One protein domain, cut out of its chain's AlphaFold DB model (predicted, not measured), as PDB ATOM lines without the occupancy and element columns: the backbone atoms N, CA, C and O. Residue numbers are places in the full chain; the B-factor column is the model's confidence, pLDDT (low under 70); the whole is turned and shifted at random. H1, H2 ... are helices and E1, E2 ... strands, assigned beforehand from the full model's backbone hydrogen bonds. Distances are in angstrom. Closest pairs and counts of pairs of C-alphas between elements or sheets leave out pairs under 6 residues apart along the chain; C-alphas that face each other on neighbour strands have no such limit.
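AT A GLANCE: This is residues 16 to 170 of the 186 residues of an uncharacterized protein of Phytophthora fragariae (UniProt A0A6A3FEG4). A twisted sheet of three strands has the long helix H3 running along it over one face, and H8 packs side by side with H3, off the sheet. H4 folds back from the end of H3, and the short helices H2 and H5 lie towards opposite ends of the longest axis. The printed part has 155 residues, with eight named helices and three named strands in the order H1, E1, H2, E2, H3, H4, E3, H5, H6, H7, H8. The sheet is mixed, in the order E1, E3, E2, and the class is mixed, helices and strands. The whole is compact, with a radius of gyration of the C-alphas of 16.3 A and spans of 46 by 36 by 26 A.

HOW THE PARTS SIT: Residues 18 to 19 make a short antiparallel pairing with residues 61 to 62 of E2, residues 54 to 65. H1, residues 21 to 24, only grazes the sheet. Edge strand E1, residues 31 to 37, is antiparallel to inner strand E3, residues 114 to 125, with N 35 and O 122 3.0 A apart, within hydrogen-bond range. H2, residues 44 to 47, is not on the sheet. E2, the other edge strand, is parallel to E3, with N 60 and O 119 2.8 A apart, within hydrogen-bond range. H3, residues 74 to 93, is the hub, has a kink of 28 degrees near residue 85, and makes two layers with the sheet, helix on one face, at a height over the sheet of 10.1 A. On the local plane its line and that of E2 stand at 3 degrees, along the strands. H4, residues 95 to 101, forms a helical hairpin with H3; C-alphas 91 and 98 are the closest, 5.2 A apart. E2, H3, H4 and E3 make a strand-helix-strand unit, two parallel neighbour strands with helices between, its crossover right-handed. H5, residues 133 to 136, and H6, residues 142 to 146, only graze the sheet. H6 touches residues 77 to 81 of H3; C-alphas 77 and 146 are the closest, 5.9 A apart. H7, residues 152 to 155, touches H8, residues 157 to 167, only at the corner; C-alphas 153 and 160 are the closest, 5.9 A apart. H8 touches H3 at a shallow tilt of 13 degrees, the same way; C-alphas 86 and 163 are the closest, 6.0 A apart. Every O i to N i+4 pair is within hydrogen-bond range in H4, H6 and H8, and 15 of 16 in H3; H1, H2, H5 and H7 are too short for such a pair.

IN THESE COORDINATES: H1 begins at C-alpha 21, (-6.547, -23.622, 19.636). E1 is 16.7 A long, E2 35.2 A, H3 28.7 A, E3 33.1 A and H8 15.2 A. H8 ends at C-alpha 167, (-32.169, -6.759, 17.099).

THE WHOLE: The C-alphas of Pro 112 and Pro 130, the two farthest apart, are 48.2 A apart. The printed part has no cut, and the link from H4 to E3, 12 residues, is long. The mean pLDDT of the printed part is 75.6, with 48 residues under 70, among them residues 25 to 55 and 105 to 115.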
ATOM      1  N   ARG A  16     -11.615 -14.587   8.853       89.38
ATOM      2  CA  ARG A  16     -10.182 -14.421   8.533       89.38
ATOM      3  C   ARG A  16      -9.285 -14.387   9.764       89.38
ATOM      4  O   ARG A  16      -8.083 -14.583   9.622       89.38
ATOM      5  N   VAL A  17      -9.857 -14.067  10.920       88.38
ATOM      6  CA  VAL A  17      -9.125 -13.924  12.183       88.38
ATOM      7  C   VAL A  17      -9.511 -14.994  13.197       88.38
ATOM      8  O   VAL A  17      -8.787 -15.178  14.168       88.38
ATOM      9  N   LEU A  18     -10.622 -15.703  12.989       89.69
ATOM     10  CA  LEU A  18     -10.982 -16.862  13.797       89.69
ATOM     11  C   LEU A  18      -9.968 -17.991  13.602       89.69
ATOM     12  O   LEU A  18      -9.554 -18.290  12.480       89.69
ATOM     13  N   VAL A  19      -9.584 -18.613  14.712       88.38
ATOM     14  CA  VAL A  19      -8.650 -19.739  14.742       88.38
ATOM     15  C   VAL A  19      -9.099 -20.793  15.751       88.38
ATOM     16  O   VAL A  19      -9.783 -20.492  16.728       88.38
ATOM     17  N   HIS A  20      -8.676 -22.033  15.534       84.94
ATOM     18  CA  HIS A  20      -8.727 -23.091  16.534       84.94
ATOM     19  C   HIS A  20      -7.495 -23.052  17.440       84.94
ATOM     20  O   HIS A  20      -6.434 -22.547  17.059       84.94
ATOM     21  N   LEU A  21      -7.617 -23.623  18.639       80.25
ATOM     22  CA  LEU A  21      -6.547 -23.622  19.636       80.25
ATOM     23  C   LEU A  21      -5.270 -24.298  19.114       80.25
ATOM     24  O   LEU A  21      -4.165 -23.838  19.390       80.25
ATOM     25  N   GLU A  22      -5.409 -25.350  18.308       80.00
ATOM     26  CA  GLU A  22      -4.289 -26.080  17.712       80.00
ATOM     27  C   GLU A  22      -3.440 -25.179  16.806       80.00
ATOM     28  O   GLU A  22      -2.222 -25.340  16.742       80.00
ATOM     29  N   GLN A  23      -4.058 -24.188  16.157       76.75
ATOM     30  CA  GLN A  23      -3.374 -23.254  15.259       76.75
ATOM     31  C   GLN A  23      -2.536 -22.210  16.013       76.75
ATOM     32  O   GLN A  23      -1.646 -21.607  15.421       76.75
ATOM     33  N   LEU A  24      -2.786 -22.011  17.313       72.25
ATOM     34  CA  LEU A  24      -2.017 -21.101  18.171       72.25
ATOM     35  C   LEU A  24      -0.771 -21.760  18.787       72.25
ATOM     36  O   LEU A  24       0.075 -21.064  19.343       72.25
ATOM     37  N   SER A  25      -0.654 -23.090  18.708       64.12
ATOM     38  CA  SER A  25       0.422 -23.861  19.353       64.12
ATOM     39  C   SER A  25       1.749 -23.895  18.578       64.12
ATOM     40  O   SER A  25       2.738 -24.438  19.069       64.12
ATOM     41  N   ASP A  26       1.795 -23.303  17.382       61.47
ATOM     42  CA  ASP A  26       3.010 -23.201  16.575       61.47
ATOM     43  C   ASP A  26       3.943 -22.116  17.160       61.47
ATOM     44  O   ASP A  26       3.635 -20.924  17.129       61.47
ATOM     45  N   GLU A  27       5.095 -22.521  17.714       50.56
ATOM     46  CA  GLU A  27       6.058 -21.656  18.433       50.56
ATOM     47  C   GLU A  27       6.602 -20.463  17.616       50.56
ATOM     48  O   GLU A  27       7.235 -19.554  18.164       50.56
ATOM     49  N   SER A  28       6.362 -20.437  16.304       49.53
ATOM     50  CA  SER A  28       6.689 -19.307  15.429       49.53
ATOM     51  C   SER A  28       5.781 -18.084  15.645       49.53
ATOM     52  O   SER A  28       6.193 -16.947  15.394       49.53
ATOM     53  N   ALA A  29       4.582 -18.295  16.189       53.34
ATOM     54  CA  ALA A  29       3.629 -17.271  16.578       53.34
ATOM     55  C   ALA A  29       3.756 -17.008  18.083       53.34
ATOM     56  O   ALA A  29       2.973 -17.510  18.886       53.34
ATOM     57  N   LYS A  30       4.750 -16.213  18.504       57.12
ATOM     58  CA  LYS A  30       4.770 -15.712  19.887       57.12
ATOM     59  C   LYS A  30       3.469 -14.948  20.130       57.12
ATOM     60  O   LYS A  30       3.316 -13.824  19.659       57.12
ATOM     61  N   THR A  31       2.539 -15.579  20.835       57.75
ATOM     62  CA  THR A  31       1.395 -14.907  21.437       57.75
ATOM     63  C   THR A  31       1.957 -13.909  22.432       57.75
ATOM     64  O   THR A  31       2.617 -14.298  23.396       57.75
ATOM     65  N   LEU A  32       1.759 -12.622  22.166       58.94
ATOM     66  CA  LEU A  32       2.318 -11.569  23.011       58.94
ATOM     67  C   LEU A  32       1.304 -11.015  24.008       58.94
ATOM     68  O   LEU A  32       1.704 -10.549  25.073       58.94
ATOM     69  N   VAL A  33       0.013 -11.072  23.678       62.75
ATOM     70  CA  VAL A  33      -1.077 -10.593  24.534       62.75
ATOM     71  C   VAL A  33      -2.293 -11.486  24.313       62.75
ATOM     72  O   VAL A  33      -2.699 -11.675  23.166       62.75
ATOM     73  N   GLU A  34      -2.845 -12.009  25.407       65.69
ATOM     74  CA  GLU A  34      -4.174 -12.620  25.463       65.69
ATOM     75  C   GLU A  34      -5.121 -11.624  26.136       65.69
ATOM     76  O   GLU A  34      -4.821 -11.104  27.214       65.69
ATOM     77  N   ILE A  35      -6.244 -11.330  25.486       65.06
ATOM     78  CA  ILE A  35      -7.290 -10.465  26.040       65.06
ATOM     79  C   ILE A  35      -8.577 -11.267  26.089       65.06
ATOM     80  O   ILE A  35      -9.105 -11.648  25.045       65.06
ATOM     81  N   GLU A  36      -9.071 -11.503  27.300       59.84
ATOM     82  CA  GLU A  36     -10.364 -12.133  27.541       59.84
ATOM     83  C   GLU A  36     -11.435 -11.046  27.691       59.84
ATOM     84  O   GLU A  36     -11.310 -10.136  28.513       59.84
ATOM     85  N   CYS A  37     -12.501 -11.130  26.898       60.25
ATOM     86  CA  CYS A  37     -13.668 -10.275  27.058       60.25
ATOM     87  C   CYS A  37     -14.845 -11.108  27.557       60.25
ATOM     88  O   CYS A  37     -15.451 -11.882  26.811       60.25
ATOM     89  N   PHE A  38     -15.179 -10.901  28.828       57.06
ATOM     90  CA  PHE A  38     -16.421 -11.367  29.413       57.06
ATOM     91  C   PHE A  38     -17.373 -10.182  29.464       57.06
ATOM     92  O   PHE A  38     -17.075  -9.187  30.131       57.06
ATOM     93  N   PRO A  39     -18.550 -10.257  28.837       55.22
ATOM     94  CA  PRO A  39     -19.564  -9.267  29.103       55.22
ATOM     95  C   PRO A  39     -20.208  -9.647  30.450       55.22
ATOM     96  O   PRO A  39     -21.289 -10.229  30.502       55.22
ATOM     97  N   GLU A  40     -19.499  -9.384  31.557       49.06
ATOM     98  CA  GLU A  40     -19.923  -9.724  32.931       49.06
ATOM     99  C   GLU A  40     -21.273  -9.085  33.302       49.06
ATOM    100  O   GLU A  40     -21.957  -9.565  34.200       49.06
ATOM    101  N   ASN A  41     -21.698  -8.060  32.555       52.38
ATOM    102  CA  ASN A  41     -22.934  -7.313  32.768       52.38
ATOM    103  C   ASN A  41     -23.866  -7.294  31.543       52.38
ATOM    104  O   ASN A  41     -24.657  -6.361  31.403       52.38
ATOM    105  N   PHE A  42     -23.788  -8.273  30.628       57.03
ATOM    106  CA  PHE A  42     -24.743  -8.305  29.513       57.03
ATOM    107  C   PHE A  42     -26.155  -8.587  30.032       57.03
ATOM    108  O   PHE A  42     -26.469  -9.704  30.450       57.03
ATOM    109  N   ASP A  43     -27.023  -7.578  29.997       63.94
ATOM    110  CA  ASP A  43     -28.413  -7.743  30.397       63.94
ATOM    111  C   ASP A  43     -29.232  -8.374  29.267       63.94
ATOM    112  O   ASP A  43     -29.844  -7.700  28.439       63.94
ATOM    113  N   TYR A  44     -29.269  -9.706  29.247       62.62
ATOM    114  CA  TYR A  44     -30.091 -10.474  28.309       62.62
ATOM    115  C   TYR A  44     -31.592 -10.170  28.452       62.62
ATOM    116  O   TYR A  44     -32.347 -10.365  27.498       62.62
ATOM    117  N   THR A  45     -32.038  -9.662  29.611       62.88
ATOM    118  CA  THR A  45     -33.450  -9.311  29.822       62.88
ATOM    119  C   THR A  45     -33.854  -8.066  29.043       62.88
ATOM    120  O   THR A  45     -34.996  -7.983  28.594       62.88
ATOM    121  N   ALA A  46     -32.905  -7.170  28.751       65.19
ATOM    122  CA  ALA A  46     -33.125  -6.044  27.850       65.19
ATOM    123  C   ALA A  46     -33.495  -6.505  26.425       65.19
ATOM    124  O   ALA A  46     -34.156  -5.787  25.686       65.19
ATOM    125  N   PHE A  47     -33.137  -7.732  26.045       61.19
ATOM    126  CA  PHE A  47     -33.492  -8.339  24.758       61.19
ATOM    127  C   PHE A  47     -34.729  -9.240  24.834       61.19
ATOM    128  O   PHE A  47     -34.990 -10.015  23.916       61.19
ATOM    129  N   GLY A  48     -35.484  -9.171  25.933       62.28
ATOM    130  CA  GLY A  48     -36.707  -9.944  26.115       62.28
ATOM    131  C   GLY A  48     -36.483 -11.412  26.489       62.28
ATOM    132  O   GLY A  48     -37.450 -12.179  26.510       62.28
ATOM    133  N   PHE A  49     -35.248 -11.825  26.802       61.00
ATOM    134  CA  PHE A  49     -34.960 -13.192  27.239       61.00
ATOM    135  C   PHE A  49     -35.214 -13.372  28.741       61.00
ATOM    136  O   PHE A  49     -34.786 -12.540  29.548       61.00
ATOM    137  N   PRO A  50     -35.869 -14.471  29.163       57.78
ATOM    138  CA  PRO A  50     -36.007 -14.770  30.581       57.78
ATOM    139  C   PRO A  50     -34.634 -15.087  31.195       57.78
ATOM    140  O   PRO A  50     -33.765 -15.663  30.551       57.78
ATOM    141  N   LYS A  51     -34.437 -14.786  32.485       56.16
ATOM    142  CA  LYS A  51     -33.182 -15.108  33.201       56.16
ATOM    143  C   LYS A  51     -32.863 -16.614  33.258       56.16
ATOM    144  O   LYS A  51     -31.760 -16.985  33.634       56.16
ATOM    145  N   THR A  52     -33.828 -17.471  32.925       54.19
ATOM    146  CA  THR A  52     -33.784 -18.934  33.069       54.19
ATOM    147  C   THR A  52     -33.480 -19.686  31.768       54.19
ATOM    148  O   THR A  52     -33.753 -20.883  31.690       54.19
ATOM    149  N   VAL A  53     -32.991 -19.017  30.719       61.47
ATOM    150  CA  VAL A  53     -32.594 -19.705  29.479       61.47
ATOM    151  C   VAL A  53     -31.349 -20.563  29.729       61.47
ATOM    152  O   VAL A  53     -30.493 -20.188  30.529       61.47
ATOM    153  N   ILE A  54     -31.250 -21.720  29.066       60.50
ATOM    154  CA  ILE A  54     -30.040 -22.548  29.101       60.50
ATOM    155  C   ILE A  54     -28.921 -21.745  28.438       60.50
ATOM    156  O   ILE A  54     -29.036 -21.380  27.267       60.50
ATOM    157  N   GLN A  55     -27.880 -21.443  29.211       69.00
ATOM    158  CA  GLN A  55     -26.712 -20.709  28.747       69.00
ATOM    159  C   GLN A  55     -25.584 -21.690  28.454       69.00
ATOM    160  O   GLN A  55     -25.130 -22.401  29.351       69.00
ATOM    161  N   GLU A  56     -25.116 -21.694  27.214       74.12
ATOM    162  CA  GLU A  56     -23.863 -22.343  26.841       74.12
ATOM    163  C   GLU A  56     -22.806 -21.260  26.656       74.12
ATOM    164  O   GLU A  56     -22.973 -20.356  25.836       74.12
ATOM    165  N   SER A  57     -21.732 -21.319  27.444       75.62
ATOM    166  CA  SER A  57     -20.570 -20.461  27.220       75.62
ATOM    167  C   SER A  57     -19.735 -21.048  26.092       75.62
ATOM    168  O   SER A  57     -19.376 -22.225  26.142       75.62
ATOM    169  N   TYR A  58     -19.409 -20.225  25.103       78.38
ATOM    170  CA  TYR A  58     -18.572 -20.614  23.981       78.38
ATOM    171  C   TYR A  58     -17.424 -19.631  23.806       78.38
ATOM    172  O   TYR A  58     -17.640 -18.419  23.782       78.38
ATOM    173  N   VAL A  59     -16.208 -20.157  23.680       82.31
ATOM    174  CA  VAL A  59     -14.996 -19.350  23.550       82.31
ATOM    175  C   VAL A  59     -14.589 -19.295  22.083       82.31
ATOM    176  O   VAL A  59     -14.291 -20.323  21.483       82.31
ATOM    177  N   LEU A  60     -14.536 -18.092  21.517       85.88
ATOM    178  CA  LEU A  60     -13.999 -17.844  20.182       85.88
ATOM    179  C   LEU A  60     -12.610 -17.227  20.283       85.88
ATOM    180  O   LEU A  60     -12.407 -16.238  20.993       85.88
ATOM    181  N   LEU A  61     -11.661 -17.807  19.548       87.00
ATOM    182  CA  LEU A  61     -10.277 -17.350  19.508       87.00
ATOM    183  C   LEU A  61     -10.050 -16.506  18.252       87.00
ATOM    184  O   LEU A  61     -10.373 -16.925  17.142       87.00
ATOM    185  N   LEU A  62      -9.477 -15.321  18.435       87.88
ATOM    186  CA  LEU A  62      -9.137 -14.376  17.378       87.88
ATOM    187  C   LEU A  62      -7.619 -14.215  17.325       87.88
ATOM    188  O   LEU A  62      -7.023 -13.763  18.297       87.88
ATOM    189  N   ALA A  63      -6.988 -14.522  16.200       87.44
ATOM    190  CA  ALA A  63      -5.583 -14.222  15.957       87.44
ATOM    191  C   ALA A  63      -5.470 -12.988  15.059       87.44
ATOM    192  O   ALA A  63      -5.907 -12.996  13.907       87.44
ATOM    193  N   ILE A  64      -4.868 -11.919  15.581       85.69
ATOM    194  CA  ILE A  64      -4.634 -10.684  14.833       85.69
ATOM    195  C   ILE A  64      -3.133 -10.411  14.763       85.69
ATOM    196  O   ILE A  64      -2.455 -10.442  15.792       85.69
ATOM    197  N   PRO A  65      -2.589 -10.106  13.575       82.50
ATOM    198  CA  PRO A  65      -1.197  -9.704  13.450       82.50
ATOM    199  C   PRO A  65      -0.879  -8.482  14.320       82.50
ATOM    200  O   PRO A  65      -1.594  -7.485  14.311       82.50
ATOM    201  N   ALA A  66       0.211  -8.554  15.069       79.62
ATOM    202  CA  ALA A  66       0.693  -7.493  15.941       79.62
ATOM    203  C   ALA A  66       1.491  -6.429  15.180       79.62
ATOM    204  O   ALA A  66       1.634  -5.304  15.654       79.62
ATOM    205  N   ASP A  67       2.033  -6.754  14.011       76.25
ATOM    206  CA  ASP A  67       2.887  -5.816  13.298       76.25
ATOM    207  C   ASP A  67       2.072  -4.648  12.694       76.25
ATOM    208  O   ASP A  67       0.909  -4.781  12.299       76.25
ATOM    209  N   ALA A  68       2.674  -3.457  12.671       68.94
ATOM    210  CA  ALA A  68       1.988  -2.231  12.256       68.94
ATOM    211  C   ALA A  68       1.655  -2.197  10.752       68.94
ATOM    212  O   ALA A  68       0.704  -1.526  10.349       68.94
ATOM    213  N   ALA A  69       2.423  -2.904   9.917       68.25
ATOM    214  CA  ALA A  69       2.211  -2.943   8.470       68.25
ATOM    215  C   ALA A  69       0.976  -3.785   8.113       68.25
ATOM    216  O   ALA A  69       0.164  -3.398   7.275       68.25
ATOM    217  N   THR A  70       0.805  -4.906   8.805       66.25
ATOM    218  CA  THR A  70      -0.292  -5.855   8.667       66.25
ATOM    219  C   THR A  70      -1.552  -5.382   9.391       66.25
ATOM    220  O   THR A  70      -2.648  -5.644   8.901       66.25
ATOM    221  N   ARG A  71      -1.442  -4.602  10.479       73.12
ATOM    222  CA  ARG A  71      -2.581  -3.827  11.025       73.12
ATOM    223  C   ARG A  71      -2.951  -2.601  10.178       73.12
ATOM    224  O   ARG A  71      -3.842  -1.833  10.537       73.12
ATOM    225  N   GLY A  72      -2.298  -2.422   9.028       68.44
ATOM    226  CA  GLY A  72      -2.600  -1.375   8.059       68.44
ATOM    227  C   GLY A  72      -3.944  -1.548   7.341       68.44
ATOM    228  O   GLY A  72      -4.494  -0.544   6.880       68.44
ATOM    229  N   ASP A  73      -4.512  -2.765   7.278       82.44
ATOM    230  CA  ASP A  73      -5.868  -2.992   6.746       82.44
ATOM    231  C   ASP A  73      -6.936  -2.573   7.764       82.44
ATOM    232  O   ASP A  73      -7.620  -3.359   8.424       82.44
ATOM    233  N   ARG A  74      -7.049  -1.257   7.875       81.69
ATOM    234  CA  ARG A  74      -7.974  -0.553   8.745       81.69
ATOM    235  C   ARG A  74      -9.423  -0.984   8.496       81.69
ATOM    236  O   ARG A  74     -10.144  -1.295   9.440       81.69
ATOM    237  N   GLN A  75      -9.854  -1.066   7.242       85.12
ATOM    238  CA  GLN A  75     -11.241  -1.416   6.937       85.12
ATOM    239  C   GLN A  75     -11.592  -2.834   7.411       85.12
ATOM    240  O   GLN A  75     -12.689  -3.064   7.924       85.12
ATOM    241  N   HIS A  76     -10.664  -3.781   7.266       87.56
ATOM    242  CA  HIS A  76     -10.852  -5.135   7.764       87.56
ATOM    243  C   HIS A  76     -10.958  -5.186   9.293       87.56
ATOM    244  O   HIS A  76     -11.916  -5.761   9.808       87.56
ATOM    245  N   LEU A  77     -10.029  -4.552  10.015       86.31
ATOM    246  CA  LEU A  77     -10.019  -4.549  11.483       86.31
ATOM    247  C   LEU A  77     -11.247  -3.850  12.082       86.31
ATOM    248  O   LEU A  77     -11.800  -4.328  13.073       86.31
ATOM    249  N   GLN A  78     -11.734  -2.780  11.446       87.19
ATOM    250  CA  GLN A  78     -13.012  -2.167  11.810       87.19
ATOM    251  C   GLN A  78     -14.159  -3.175  11.679       87.19
ATOM    252  O   GLN A  78     -14.967  -3.319  12.593       87.19
ATOM    253  N   ARG A  79     -14.216  -3.922  10.570       90.31
ATOM    254  CA  ARG A  79     -15.250  -4.947  10.393       90.31
ATOM    255  C   ARG A  79     -15.121  -6.105  11.370       90.31
ATOM    256  O   ARG A  79     -16.145  -6.650  11.754       90.31
ATOM    257  N   VAL A  80     -13.912  -6.472  11.795       89.19
ATOM    258  CA  VAL A  80     -13.717  -7.459  12.870       89.19
ATOM    259  C   VAL A  80     -14.298  -6.932  14.182       89.19
ATOM    260  O   VAL A  80     -15.076  -7.639  14.818       89.19
ATOM    261  N   ARG A  81     -14.008  -5.676  14.554       87.56
ATOM    262  CA  ARG A  81     -14.597  -5.031  15.741       87.56
ATOM    263  C   ARG A  81     -16.125  -5.056  15.699       87.56
ATOM    264  O   ARG A  81     -16.761  -5.474  16.657       87.56
ATOM    265  N   GLU A  82     -16.696  -4.616  14.583       89.12
ATOM    266  CA  GLU A  82     -18.142  -4.606  14.353       89.12
ATOM    267  C   GLU A  82     -18.739  -6.022  14.368       89.12
ATOM    268  O   GLU A  82     -19.844  -6.223  14.868       89.12
ATOM    269  N   ALA A  83     -18.015  -7.011  13.835       90.12
ATOM    270  CA  ALA A  83     -18.448  -8.401  13.812       90.12
ATOM    271  C   ALA A  83     -18.518  -8.996  15.220       90.12
ATOM    272  O   ALA A  83     -19.499  -9.666  15.514       90.12
ATOM    273  N   ILE A  84     -17.546  -8.716  16.097       86.56
ATOM    274  CA  ILE A  84     -17.588  -9.138  17.510       86.56
ATOM    275  C   ILE A  84     -18.912  -8.693  18.147       86.56
ATOM    276  O   ILE A  84     -19.637  -9.506  18.715       86.56
ATOM    277  N   ASP A  85     -19.277  -7.424  17.959       84.31
ATOM    278  CA  ASP A  85     -20.499  -6.851  18.522       84.31
ATOM    279  C   ASP A  85     -21.766  -7.443  17.883       84.31
ATOM    280  O   ASP A  85     -22.697  -7.845  18.584       84.31
ATOM    281  N   LEU A  86     -21.814  -7.525  16.549       88.44
ATOM    282  CA  LEU A  86     -22.949  -8.089  15.807       88.44
ATOM    283  C   LEU A  86     -23.198  -9.552  16.160       88.44
ATOM    284  O   LEU A  86     -24.343  -9.947  16.370       88.44
ATOM    285  N   PHE A  87     -22.136 -10.352  16.217       88.00
ATOM    286  CA  PHE A  87     -22.227 -11.785  16.458       88.00
ATOM    287  C   PHE A  87     -22.500 -12.083  17.929       88.00
ATOM    288  O   PHE A  87     -23.223 -13.040  18.203       88.00
ATOM    289  N   GLN A  88     -22.054 -11.219  18.851       84.19
ATOM    290  CA  GLN A  88     -22.507 -11.255  20.240       84.19
ATOM    291  C   GLN A  88     -24.028 -11.172  20.315       84.19
ATOM    292  O   GLN A  88     -24.634 -11.981  21.001       84.19
ATOM    293  N   VAL A  89     -24.662 -10.231  19.607       82.81
ATOM    294  CA  VAL A  89     -26.128 -10.097  19.630       82.81
ATOM    295  C   VAL A  89     -26.797 -11.228  18.847       82.81
ATOM    296  O   VAL A  89     -27.794 -11.778  19.312       82.81
ATOM    297  N   LEU A  90     -26.243 -11.624  17.695       85.50
ATOM    298  CA  LEU A  90     -26.789 -12.701  16.865       85.50
ATOM    299  C   LEU A  90     -26.869 -14.033  17.618       85.50
ATOM    300  O   LEU A  90     -27.901 -14.695  17.553       85.50
ATOM    301  N   ALA A  91     -25.820 -14.395  18.359       82.00
ATOM    302  CA  ALA A  91     -25.768 -15.606  19.177       82.00
ATOM    303  C   ALA A  91     -26.910 -15.689  20.207       82.00
ATOM    304  O   ALA A  91     -27.341 -16.782  20.579       82.00
ATOM    305  N   LEU A  92     -27.437 -14.534  20.625       77.38
ATOM    306  CA  LEU A  92     -28.548 -14.428  21.567       77.38
ATOM    307  C   LEU A  92     -29.895 -14.503  20.860       77.38
ATOM    308  O   LEU A  92     -30.775 -15.253  21.271       77.38
ATOM    309  N   VAL A  93     -30.068 -13.718  19.794       77.69
ATOM    310  CA  VAL A  93     -31.366 -13.570  19.117       77.69
ATOM    311  C   VAL A  93     -31.670 -14.707  18.147       77.69
ATOM    312  O   VAL A  93     -32.836 -15.013  17.897       77.69
ATOM    313  N   ASN A  94     -30.633 -15.346  17.604       80.88
ATOM    314  CA  ASN A  94     -30.739 -16.456  16.673       80.88
ATOM    315  C   ASN A  94     -29.463 -17.320  16.690       80.88
ATOM    316  O   ASN A  94     -28.632 -17.252  15.783       80.88
ATOM    317  N   SER A  95     -29.333 -18.161  17.720       78.38
ATOM    318  CA  SER A  95     -28.192 -19.071  17.901       78.38
ATOM    319  C   SER A  95     -27.981 -20.034  16.726       78.38
ATOM    320  O   SER A  95     -26.841 -20.360  16.414       78.38
ATOM    321  N   ALA A  96     -29.047 -20.426  16.019       79.31
ATOM    322  CA  ALA A  96     -28.947 -21.248  14.810       79.31
ATOM    323  C   ALA A  96     -28.276 -20.491  13.650       79.31
ATOM    324  O   ALA A  96     -27.349 -21.001  13.036       79.31
ATOM    325  N   ALA A  97     -28.688 -19.248  13.384       83.06
ATOM    326  CA  ALA A  97     -28.064 -18.419  12.351       83.06
ATOM    327  C   ALA A  97     -26.610 -18.067  12.683       83.06
ATOM    328  O   ALA A  97     -25.767 -17.983  11.793       83.06
ATOM    329  N   PHE A  98     -26.326 -17.851  13.967       85.00
ATOM    330  CA  PHE A  98     -24.964 -17.690  14.453       85.00
ATOM    331  C   PHE A  98     -24.124 -18.941  14.168       85.00
ATOM    332  O   PHE A  98     -23.085 -18.821  13.522       85.00
ATOM    333  N   ALA A  99     -24.607 -20.122  14.568       80.56
ATOM    334  CA  ALA A  99     -23.934 -21.392  14.315       80.56
ATOM    335  C   ALA A  99     -23.698 -21.625  12.814       80.56
ATOM    336  O   ALA A  99     -22.609 -22.027  12.436       80.56
ATOM    337  N   ASP A 100     -24.661 -21.290  11.950       82.50
ATOM    338  CA  ASP A 100     -24.505 -21.407  10.493       82.50
ATOM    339  C   ASP A 100     -23.404 -20.484   9.928       82.50
ATOM    340  O   ASP A 100     -22.703 -20.854   8.987       82.50
ATOM    341  N   LEU A 101     -23.249 -19.265  10.464       81.81
ATOM    342  CA  LEU A 101     -22.300 -18.266   9.943       81.81
ATOM    343  C   LEU A 101     -20.850 -18.477  10.403       81.81
ATOM    344  O   LEU A 101     -19.936 -17.940   9.770       81.81
ATOM    345  N   ILE A 102     -20.642 -19.224  11.486       75.56
ATOM    346  CA  ILE A 102     -19.317 -19.570  12.019       75.56
ATOM    347  C   ILE A 102     -19.154 -21.083  12.228       75.56
ATOM    348  O   ILE A 102     -18.416 -21.503  13.113       75.56
ATOM    349  N   PHE A 103     -19.853 -21.894  11.425       69.75
ATOM    350  CA  PHE A 103     -19.980 -23.348  11.599       69.75
ATOM    351  C   PHE A 103     -18.637 -24.073  11.728       69.75
ATOM    352  O   PHE A 103     -18.500 -24.969  12.553       69.75
ATOM    353  N   ASP A 104     -17.625 -23.640  10.977       72.75
ATOM    354  CA  ASP A 104     -16.288 -24.241  11.031       72.75
ATOM    355  C   ASP A 104     -15.620 -24.060  12.406       72.75
ATOM    356  O   ASP A 104     -14.789 -24.871  12.803       72.75
ATOM    357  N   PHE A 105     -16.021 -23.031  13.155       69.50
ATOM    358  CA  PHE A 105     -15.483 -22.666  14.460       69.50
ATOM    359  C   PHE A 105     -16.448 -22.941  15.612       69.50
ATOM    360  O   PHE A 105     -16.142 -22.529  16.726       69.50
ATOM    361  N   TYR A 106     -17.598 -23.581  15.374       67.88
ATOM    362  CA  TYR A 106     -18.610 -23.889  16.388       67.88
ATOM    363  C   TYR A 106     -18.935 -25.387  16.389       67.88
ATOM    364  O   TYR A 106     -19.588 -25.888  15.477       67.88
ATOM    365  N   ASP A 107     -18.510 -26.099  17.434       65.88
ATOM    366  CA  ASP A 107     -18.768 -27.537  17.621       65.88
ATOM    367  C   ASP A 107     -19.964 -27.836  18.552       65.88
ATOM    368  O   ASP A 107     -20.283 -28.996  18.827       65.88
ATOM    369  N   GLY A 108     -20.642 -26.789  19.031       63.03
ATOM    370  CA  GLY A 108     -21.737 -26.894  19.988       63.03
ATOM    371  C   GLY A 108     -23.041 -27.439  19.394       63.03
ATOM    372  O   GLY A 108     -23.325 -27.329  18.200       63.03
ATOM    373  N   VAL A 109     -23.885 -28.009  20.258       56.41
ATOM    374  CA  VAL A 109     -25.220 -28.506  19.892       56.41
ATOM    375  C   VAL A 109     -26.265 -27.493  20.356       56.41
ATOM    376  O   VAL A 109     -26.807 -27.596  21.454       56.41
ATOM    377  N   SER A 110     -26.586 -26.510  19.516       58.56
ATOM    378  CA  SER A 110     -27.592 -25.500  19.858       58.56
ATOM    379  C   SER A 110     -29.014 -26.086  19.824       58.56
ATOM    380  O   SER A 110     -29.585 -26.404  18.780       58.56
ATOM    381  N   GLY A 111     -29.612 -26.252  21.007       58.34
ATOM    382  CA  GLY A 111     -31.015 -26.646  21.162       58.34
ATOM    383  C   GLY A 111     -32.003 -25.480  20.949       58.34
ATOM    384  O   GLY A 111     -31.609 -24.316  21.007       58.34
ATOM    385  N   PRO A 112     -33.322 -25.746  20.805       57.31
ATOM    386  CA  PRO A 112     -34.345 -24.730  20.493       57.31
ATOM    387  C   PRO A 112     -34.497 -23.586  21.514       57.31
ATOM    388  O   PRO A 112     -35.194 -22.612  21.232       57.31
ATOM    389  N   ASN A 113     -33.884 -23.725  22.693       62.22
ATOM    390  CA  ASN A 113     -33.921 -22.783  23.811       62.22
ATOM    391  C   ASN A 113     -32.515 -22.540  24.396       62.22
ATOM    392  O   ASN A 113     -32.395 -22.272  25.591       62.22
ATOM    393  N   CYS A 114     -31.459 -22.709  23.597       66.94
ATOM    394  CA  CYS A 114     -30.093 -22.403  24.012       66.94
ATOM    395  C   CYS A 114     -29.734 -20.970  23.604       66.94
ATOM    396  O   CYS A 114     -29.884 -20.593  22.436       66.94
ATOM    397  N   VAL A 115     -29.267 -20.187  24.575       68.62
ATOM    398  CA  VAL A 115     -28.618 -18.896  24.347       68.62
ATOM    399  C   VAL A 115     -27.120 -19.107  24.491       68.62
ATOM    400  O   VAL A 115     -26.651 -19.614  25.512       68.62
ATOM    401  N   ILE A 116     -26.372 -18.705  23.468       74.44
ATOM    402  CA  ILE A 116     -24.920 -18.845  23.462       74.44
ATOM    403  C   ILE A 116     -24.319 -17.573  24.060       74.44
ATOM    404  O   ILE A 116     -24.486 -16.476  23.524       74.44
ATOM    405  N   ARG A 117     -23.608 -17.717  25.176       75.69
ATOM    406  CA  ARG A 117     -22.772 -16.664  25.748       75.69
ATOM    407  C   ARG A 117     -21.396 -16.759  25.106       75.69
ATOM    408  O   ARG A 117     -20.634 -17.668  25.414       75.69
ATOM    409  N   LEU A 118     -21.083 -15.815  24.225       77.81
ATOM    410  CA  LEU A 118     -19.752 -15.747  23.631       77.81
ATOM    411  C   LEU A 118     -18.752 -15.100  24.577       77.81
ATOM    412  O   LEU A 118     -19.028 -14.067  25.190       77.81
ATOM    413  N   GLU A 119     -17.589 -15.726  24.640       81.00
ATOM    414  CA  GLU A 119     -16.369 -15.204  25.226       81.00
ATOM    415  C   GLU A 119     -15.356 -15.042  24.097       81.00
ATOM    416  O   GLU A 119     -15.079 -15.982  23.351       81.00
ATOM    417  N   TRP A 120     -14.815 -13.838  23.951       83.81
ATOM    418  CA  TRP A 120     -13.828 -13.549  22.916       83.81
ATOM    419  C   TRP A 120     -12.446 -13.537  23.546       83.81
ATOM    420  O   TRP A 120     -12.203 -12.773  24.483       83.81
ATOM    421  N   ARG A 121     -11.547 -14.366  23.018       84.44
ATOM    422  CA  ARG A 121     -10.124 -14.346  23.357       84.44
ATOM    423  C   ARG A 121      -9.342 -13.882  22.158       84.44
ATOM    424  O   ARG A 121      -9.424 -14.498  21.100       84.44
ATOM    425  N   LEU A 122      -8.580 -12.810  22.316       84.31
ATOM    426  CA  LEU A 122      -7.760 -12.299  21.231       84.31
ATOM    427  C   LEU A 122      -6.280 -12.436  21.519       84.31
ATOM    428  O   LEU A 122      -5.809 -12.085  22.597       84.31
ATOM    429  N   PHE A 123      -5.578 -12.892  20.490       84.19
ATOM    430  CA  PHE A 123      -4.158 -13.150  20.438       84.19
ATOM    431  C   PHE A 123      -3.521 -12.180  19.448       84.19
ATOM    432  O   PHE A 123      -3.811 -12.214  18.249       84.19
ATOM    433  N   LEU A 124      -2.640 -11.312  19.944       82.94
ATOM    434  CA  LEU A 124      -1.759 -10.530  19.078       82.94
ATOM    435  C   LEU A 124      -0.533 -11.366  18.698       82.94
ATOM    436  O   LEU A 124       0.268 -11.730  19.563       82.94
ATOM    437  N   ILE A 125      -0.387 -11.645  17.402       81.88
ATOM    438  CA  ILE A 125       0.641 -12.540  16.861       81.88
ATOM    439  C   ILE A 125       1.741 -11.750  16.155       81.88
ATOM    440  O   ILE A 125       1.471 -10.996  15.224       81.88
ATOM    441  N   GLY A 126       3.000 -11.958  16.539       78.94
ATOM    442  CA  GLY A 126       4.152 -11.356  15.860       78.94
ATOM    443  C   GLY A 126       4.931 -10.418  16.770       78.94
ATOM    444  O   GLY A 126       5.249 -10.791  17.890       78.94
ATOM    445  N   SER A 127       5.301  -9.227  16.286       79.62
ATOM    446  CA  SER A 127       6.057  -8.232  17.066       79.62
ATOM    447  C   SER A 127       5.215  -6.987  17.322       79.62
ATOM    448  O   SER A 127       4.787  -6.329  16.376       79.62
ATOM    449  N   ILE A 128       5.003  -6.652  18.595       79.38
ATOM    450  CA  ILE A 128       4.313  -5.425  19.007       79.38
ATOM    451  C   ILE A 128       5.313  -4.263  19.002       79.38
ATOM    452  O   ILE A 128       6.432  -4.389  19.506       79.38
ATOM    453  N   ALA A 129       4.914  -3.130  18.424       81.62
ATOM    454  CA  ALA A 129       5.726  -1.919  18.444       81.62
ATOM    455  C   ALA A 129       5.828  -1.354  19.881       81.62
ATOM    456  O   ALA A 129       4.850  -1.423  20.625       81.62
ATOM    457  N   PRO A 130       6.970  -0.778  20.302       82.75
ATOM    458  CA  PRO A 130       7.141  -0.278  21.672       82.75
ATOM    459  C   PRO A 130       6.138   0.806  22.098       82.75
ATOM    460  O   PRO A 130       5.915   0.997  23.289       82.75
ATOM    461  N   ASP A 131       5.571   1.532  21.138       83.19
ATOM    462  CA  ASP A 131       4.584   2.598  21.315       83.19
ATOM    463  C   ASP A 131       3.130   2.120  21.159       83.19
ATOM    464  O   ASP A 131       2.198   2.915  21.290       83.19
ATOM    465  N   ASP A 132       2.918   0.829  20.905       82.69
ATOM    466  CA  ASP A 132       1.584   0.270  20.748       82.69
ATOM    467  C   ASP A 132       0.769   0.357  22.052       82.69
ATOM    468  O   ASP A 132       1.319   0.129  23.140       82.69
ATOM    469  N   PRO A 133      -0.552   0.617  21.992       81.69
ATOM    470  CA  PRO A 133      -1.414   0.560  23.170       81.69
ATOM    471  C   PRO A 133      -1.274  -0.740  23.972       81.69
ATOM    472  O   PRO A 133      -1.229  -0.680  25.198       81.69
ATOM    473  N   ALA A 134      -1.135  -1.891  23.306       80.44
ATOM    474  CA  ALA A 134      -0.986  -3.194  23.952       80.44
ATOM    475  C   ALA A 134       0.361  -3.374  24.674       80.44
ATOM    476  O   ALA A 134       0.459  -4.194  25.583       80.44
ATOM    477  N   ALA A 135       1.398  -2.620  24.293       82.19
ATOM    478  CA  ALA A 135       2.695  -2.624  24.977       82.19
ATOM    479  C   ALA A 135       2.774  -1.594  26.113       82.19
ATOM    480  O   ALA A 135       3.570  -1.745  27.038       82.19
ATOM    481  N   THR A 136       1.982  -0.524  26.030       82.94
ATOM    482  CA  THR A 136       2.151   0.668  26.874       82.94
ATOM    483  C   THR A 136       1.086   0.825  27.951       82.94
ATOM    484  O   THR A 136       1.333   1.510  28.947       82.94
ATOM    485  N   LYS A 137      -0.092   0.214  27.787       81.81
ATOM    486  CA  LYS A 137      -1.219   0.374  28.709       81.81
ATOM    487  C   LYS A 137      -1.515  -0.925  29.465       81.81
ATOM    488  O   LYS A 137      -1.504  -1.994  28.865       81.81
ATOM    489  N   PRO A 138      -1.856  -0.846  30.765       75.12
ATOM    490  CA  PRO A 138      -2.273  -2.016  31.541       75.12
ATOM    491  C   PRO A 138      -3.678  -2.508  31.162       75.12
ATOM    492  O   PRO A 138      -4.029  -3.645  31.450       75.12
ATOM    493  N   THR A 139      -4.492  -1.641  30.556       76.56
ATOM    494  CA  THR A 139      -5.832  -1.938  30.044       76.56
ATOM    495  C   THR A 139      -6.022  -1.205  28.722       76.56
ATOM    496  O   THR A 139      -5.591  -0.059  28.575       76.56
ATOM    497  N   VAL A 140      -6.633  -1.877  27.751       76.31
ATOM    498  CA  VAL A 140      -6.892  -1.349  26.408       76.31
ATOM    499  C   VAL A 140      -8.300  -1.722  25.985       76.31
ATOM    500  O   VAL A 140      -8.775  -2.815  26.283       76.31
ATOM    501  N   THR A 141      -8.962  -0.821  25.269       75.94
ATOM    502  CA  THR A 141     -10.232  -1.138  24.608       75.94
ATOM    503  C   THR A 141      -9.986  -1.908  23.310       75.94
ATOM    504  O   THR A 141      -8.941  -1.752  22.670       75.94
ATOM    505  N   TRP A 142     -10.978  -2.680  22.848       73.06
ATOM    506  CA  TRP A 142     -10.944  -3.282  21.507       73.06
ATOM    507  C   TRP A 142     -10.688  -2.245  20.418       73.06
ATOM    508  O   TRP A 142      -9.951  -2.497  19.468       73.06
ATOM    509  N   GLY A 143     -11.287  -1.065  20.571       76.12
ATOM    510  CA  GLY A 143     -11.082   0.040  19.656       76.12
ATOM    511  C   GLY A 143      -9.623   0.475  19.603       76.12
ATOM    512  O   GLY A 143      -9.045   0.563  18.527       76.12
ATOM    513  N   GLU A 144      -8.975   0.686  20.744       78.69
ATOM    514  CA  GLU A 144      -7.553   1.051  20.773       78.69
ATOM    515  C   GLU A 144      -6.650  -0.048  20.208       78.69
ATOM    516  O   GLU A 144      -5.707   0.258  19.481       78.69
ATOM    517  N   LEU A 145      -6.959  -1.313  20.493       77.44
ATOM    518  CA  LEU A 145      -6.174  -2.459  20.038       77.44
ATOM    519  C   LEU A 145      -6.232  -2.656  18.518       77.44
ATOM    520  O   LEU A 145      -5.222  -2.939  17.868       77.44
ATOM    521  N   LEU A 146      -7.432  -2.502  17.958       76.56
ATOM    522  CA  LEU A 146      -7.727  -2.704  16.540       76.56
ATOM    523  C   LEU A 146      -7.503  -1.433  15.704       76.56
ATOM    524  O   LEU A 146      -7.642  -1.474  14.485       76.56
ATOM    525  N   GLY A 147      -7.151  -0.308  16.337       74.00
ATOM    526  CA  GLY A 147      -6.900   0.971  15.666       74.00
ATOM    527  C   GLY A 147      -8.153   1.813  15.377       74.00
ATOM    528  O   GLY A 147      -8.086   2.749  14.581       74.00
ATOM    529  N   PHE A 148      -9.274   1.508  16.035       74.31
ATOM    530  CA  PHE A 148     -10.580   2.171  15.941       74.31
ATOM    531  C   PHE A 148     -11.148   2.540  17.317       74.31
ATOM    532  O   PHE A 148     -12.140   1.956  17.746       74.31
ATOM    533  N   PRO A 149     -10.565   3.519  18.028       70.31
ATOM    534  CA  PRO A 149     -11.051   3.917  19.353       70.31
ATOM    535  C   PRO A 149     -12.445   4.571  19.321       70.31
ATOM    536  O   PRO A 149     -13.066   4.737  20.366       70.31
ATOM    537  N   GLY A 150     -12.930   4.970  18.141       75.25
ATOM    538  CA  GLY A 150     -14.280   5.502  17.973       75.25
ATOM    539  C   GLY A 150     -15.351   4.433  18.183       75.25
ATOM    540  O   GLY A 150     -15.160   3.264  17.857       75.25
ATOM    541  N   ASN A 151     -16.503   4.852  18.694       77.19
ATOM    542  CA  ASN A 151     -17.657   3.982  18.856       77.19
ATOM    543  C   ASN A 151     -18.205   3.553  17.474       77.19
ATOM    544  O   ASN A 151     -18.577   4.434  16.693       77.19
ATOM    545  N   PRO A 152     -18.306   2.241  17.162       78.00
ATOM    546  CA  PRO A 152     -18.827   1.750  15.880       78.00
ATOM    547  C   PRO A 152     -20.208   2.308  15.510       78.00
ATOM    548  O   PRO A 152     -20.495   2.524  14.332       78.00
ATOM    549  N   TRP A 153     -21.039   2.603  16.514       78.31
ATOM    550  CA  TRP A 153     -22.368   3.188  16.330       78.31
ATOM    551  C   TRP A 153     -22.348   4.602  15.739       78.31
ATOM    552  O   TRP A 153     -23.285   4.991  15.046       78.31
ATOM    553  N   ASP A 154     -21.279   5.358  15.982       81.56
ATOM    554  CA  ASP A 154     -21.164   6.745  15.528       81.56
ATOM    555  C   ASP A 154     -20.524   6.847  14.136       81.56
ATOM    556  O   ASP A 154     -20.668   7.860  13.451       81.56
ATOM    557  N   ILE A 155     -19.804   5.804  13.707       79.00
ATOM    558  CA  ILE A 155     -18.917   5.857  12.535       79.00
ATOM    559  C   ILE A 155     -19.306   4.897  11.404       79.00
ATOM    560  O   ILE A 155     -18.780   5.034  10.301       79.00
ATOM    561  N   SER A 156     -20.211   3.939  11.644       87.19
ATOM    562  CA  SER A 156     -20.557   2.895  10.672       87.19
ATOM    563  C   SER A 156     -22.069   2.743  10.496       87.19
ATOM    564  O   SER A 156     -22.759   2.082  11.278       87.19
ATOM    565  N   SER A 157     -22.597   3.353   9.429       90.31
ATOM    566  CA  SER A 157     -24.019   3.268   9.064       90.31
ATOM    567  C   SER A 157     -24.445   1.839   8.743       90.31
ATOM    568  O   SER A 157     -25.492   1.392   9.206       90.31
ATOM    569  N   ASP A 158     -23.609   1.107   8.003       92.19
ATOM    570  CA  ASP A 158     -23.884  -0.272   7.596       92.19
ATOM    571  C   ASP A 158     -23.979  -1.192   8.819       92.19
ATOM    572  O   ASP A 158     -24.894  -2.011   8.910       92.19
ATOM    573  N   PHE A 159     -23.074  -1.021   9.789       90.69
ATOM    574  CA  PHE A 159     -23.114  -1.746  11.059       90.69
ATOM    575  C   PHE A 159     -24.390  -1.435  11.831       90.69
ATOM    576  O   PHE A 159     -25.065  -2.349  12.300       90.69
ATOM    577  N   CYS A 160     -24.760  -0.159  11.927       89.12
ATOM    578  CA  CYS A 160     -25.975   0.251  12.620       89.12
ATOM    579  C   CYS A 160     -27.228  -0.358  11.981       89.12
ATOM    580  O   CYS A 160     -28.125  -0.823  12.688       89.12
ATOM    581  N   ASP A 161     -27.289  -0.386  10.650       91.44
ATOM    582  CA  ASP A 161     -28.379  -1.002   9.900       91.44
ATOM    583  C   ASP A 161     -28.431  -2.519  10.114       91.44
ATOM    584  O   ASP A 161     -29.506  -3.069  10.363       91.44
ATOM    585  N   ALA A 162     -27.283  -3.200  10.065       91.75
ATOM    586  CA  ALA A 162     -27.196  -4.632  10.331       91.75
ATOM    587  C   ALA A 162     -27.593  -4.967  11.772       91.75
ATOM    588  O   ALA A 162     -28.386  -5.878  11.995       91.75
ATOM    589  N   MET A 163     -27.109  -4.197  12.743       87.69
ATOM    590  CA  MET A 163     -27.391  -4.406  14.157       87.69
ATOM    591  C   MET A 163     -28.866  -4.177  14.474       87.69
ATOM    592  O   MET A 163     -29.453  -4.956  15.220       87.69
ATOM    593  N   ARG A 164     -29.499  -3.160  13.873       87.06
ATOM    594  CA  ARG A 164     -30.954  -2.964  13.976       87.06
ATOM    595  C   ARG A 164     -31.712  -4.182  13.444       87.06
ATOM    596  O   ARG A 164     -32.534  -4.728  14.166       87.06
ATOM    597  N   ARG A 165     -31.347  -4.694  12.263       88.88
ATOM    598  CA  ARG A 165     -31.967  -5.912  11.707       88.88
ATOM    599  C   ARG A 165     -31.780  -7.134  12.600       88.88
ATOM    600  O   ARG A 165     -32.717  -7.907  12.735       88.88
ATOM    601  N   VAL A 166     -30.595  -7.325  13.187       86.19
ATOM    602  CA  VAL A 166     -30.341  -8.423  14.136       86.19
ATOM    603  C   VAL A 166     -31.217  -8.255  15.380       86.19
ATOM    604  O   VAL A 166     -31.864  -9.207  15.799       86.19
ATOM    605  N   LYS A 167     -31.310  -7.045  15.938       81.19
ATOM    606  CA  LYS A 167     -32.169  -6.759  17.099       81.19
ATOM    607  C   LYS A 167     -33.652  -7.000  16.810       81.19
ATOM    608  O   LYS A 167     -34.319  -7.599  17.644       81.19
ATOM    609  N   ASP A 168     -34.141  -6.636  15.627       82.69
ATOM    610  CA  ASP A 168     -35.534  -6.875  15.209       82.69
ATOM    611  C   ASP A 168     -35.884  -8.374  15.106       82.69
ATOM    612  O   ASP A 168     -37.055  -8.747  15.050       82.69
ATOM    613  N   MET A 169     -34.874  -9.252  15.074       77.38
ATOM    614  CA  MET A 169     -35.062 -10.706  15.096       77.38
ATOM    615  C   MET A 169     -35.205 -11.268  16.509       77.38
ATOM    616  O   MET A 169     -35.584 -12.435  16.646       77.38
ATOM    617  N   ALA A 170     -34.911 -10.478  17.548       67.62
ATOM    618  CA  ALA A 170     -35.217 -10.860  18.917       67.62
ATOM    619  C   ALA A 170     -36.720 -11.147  18.997       67.62
ATOM    620  O   ALA A 170     -37.551 -10.333  18.590       67.62
TER     621      ALA A 170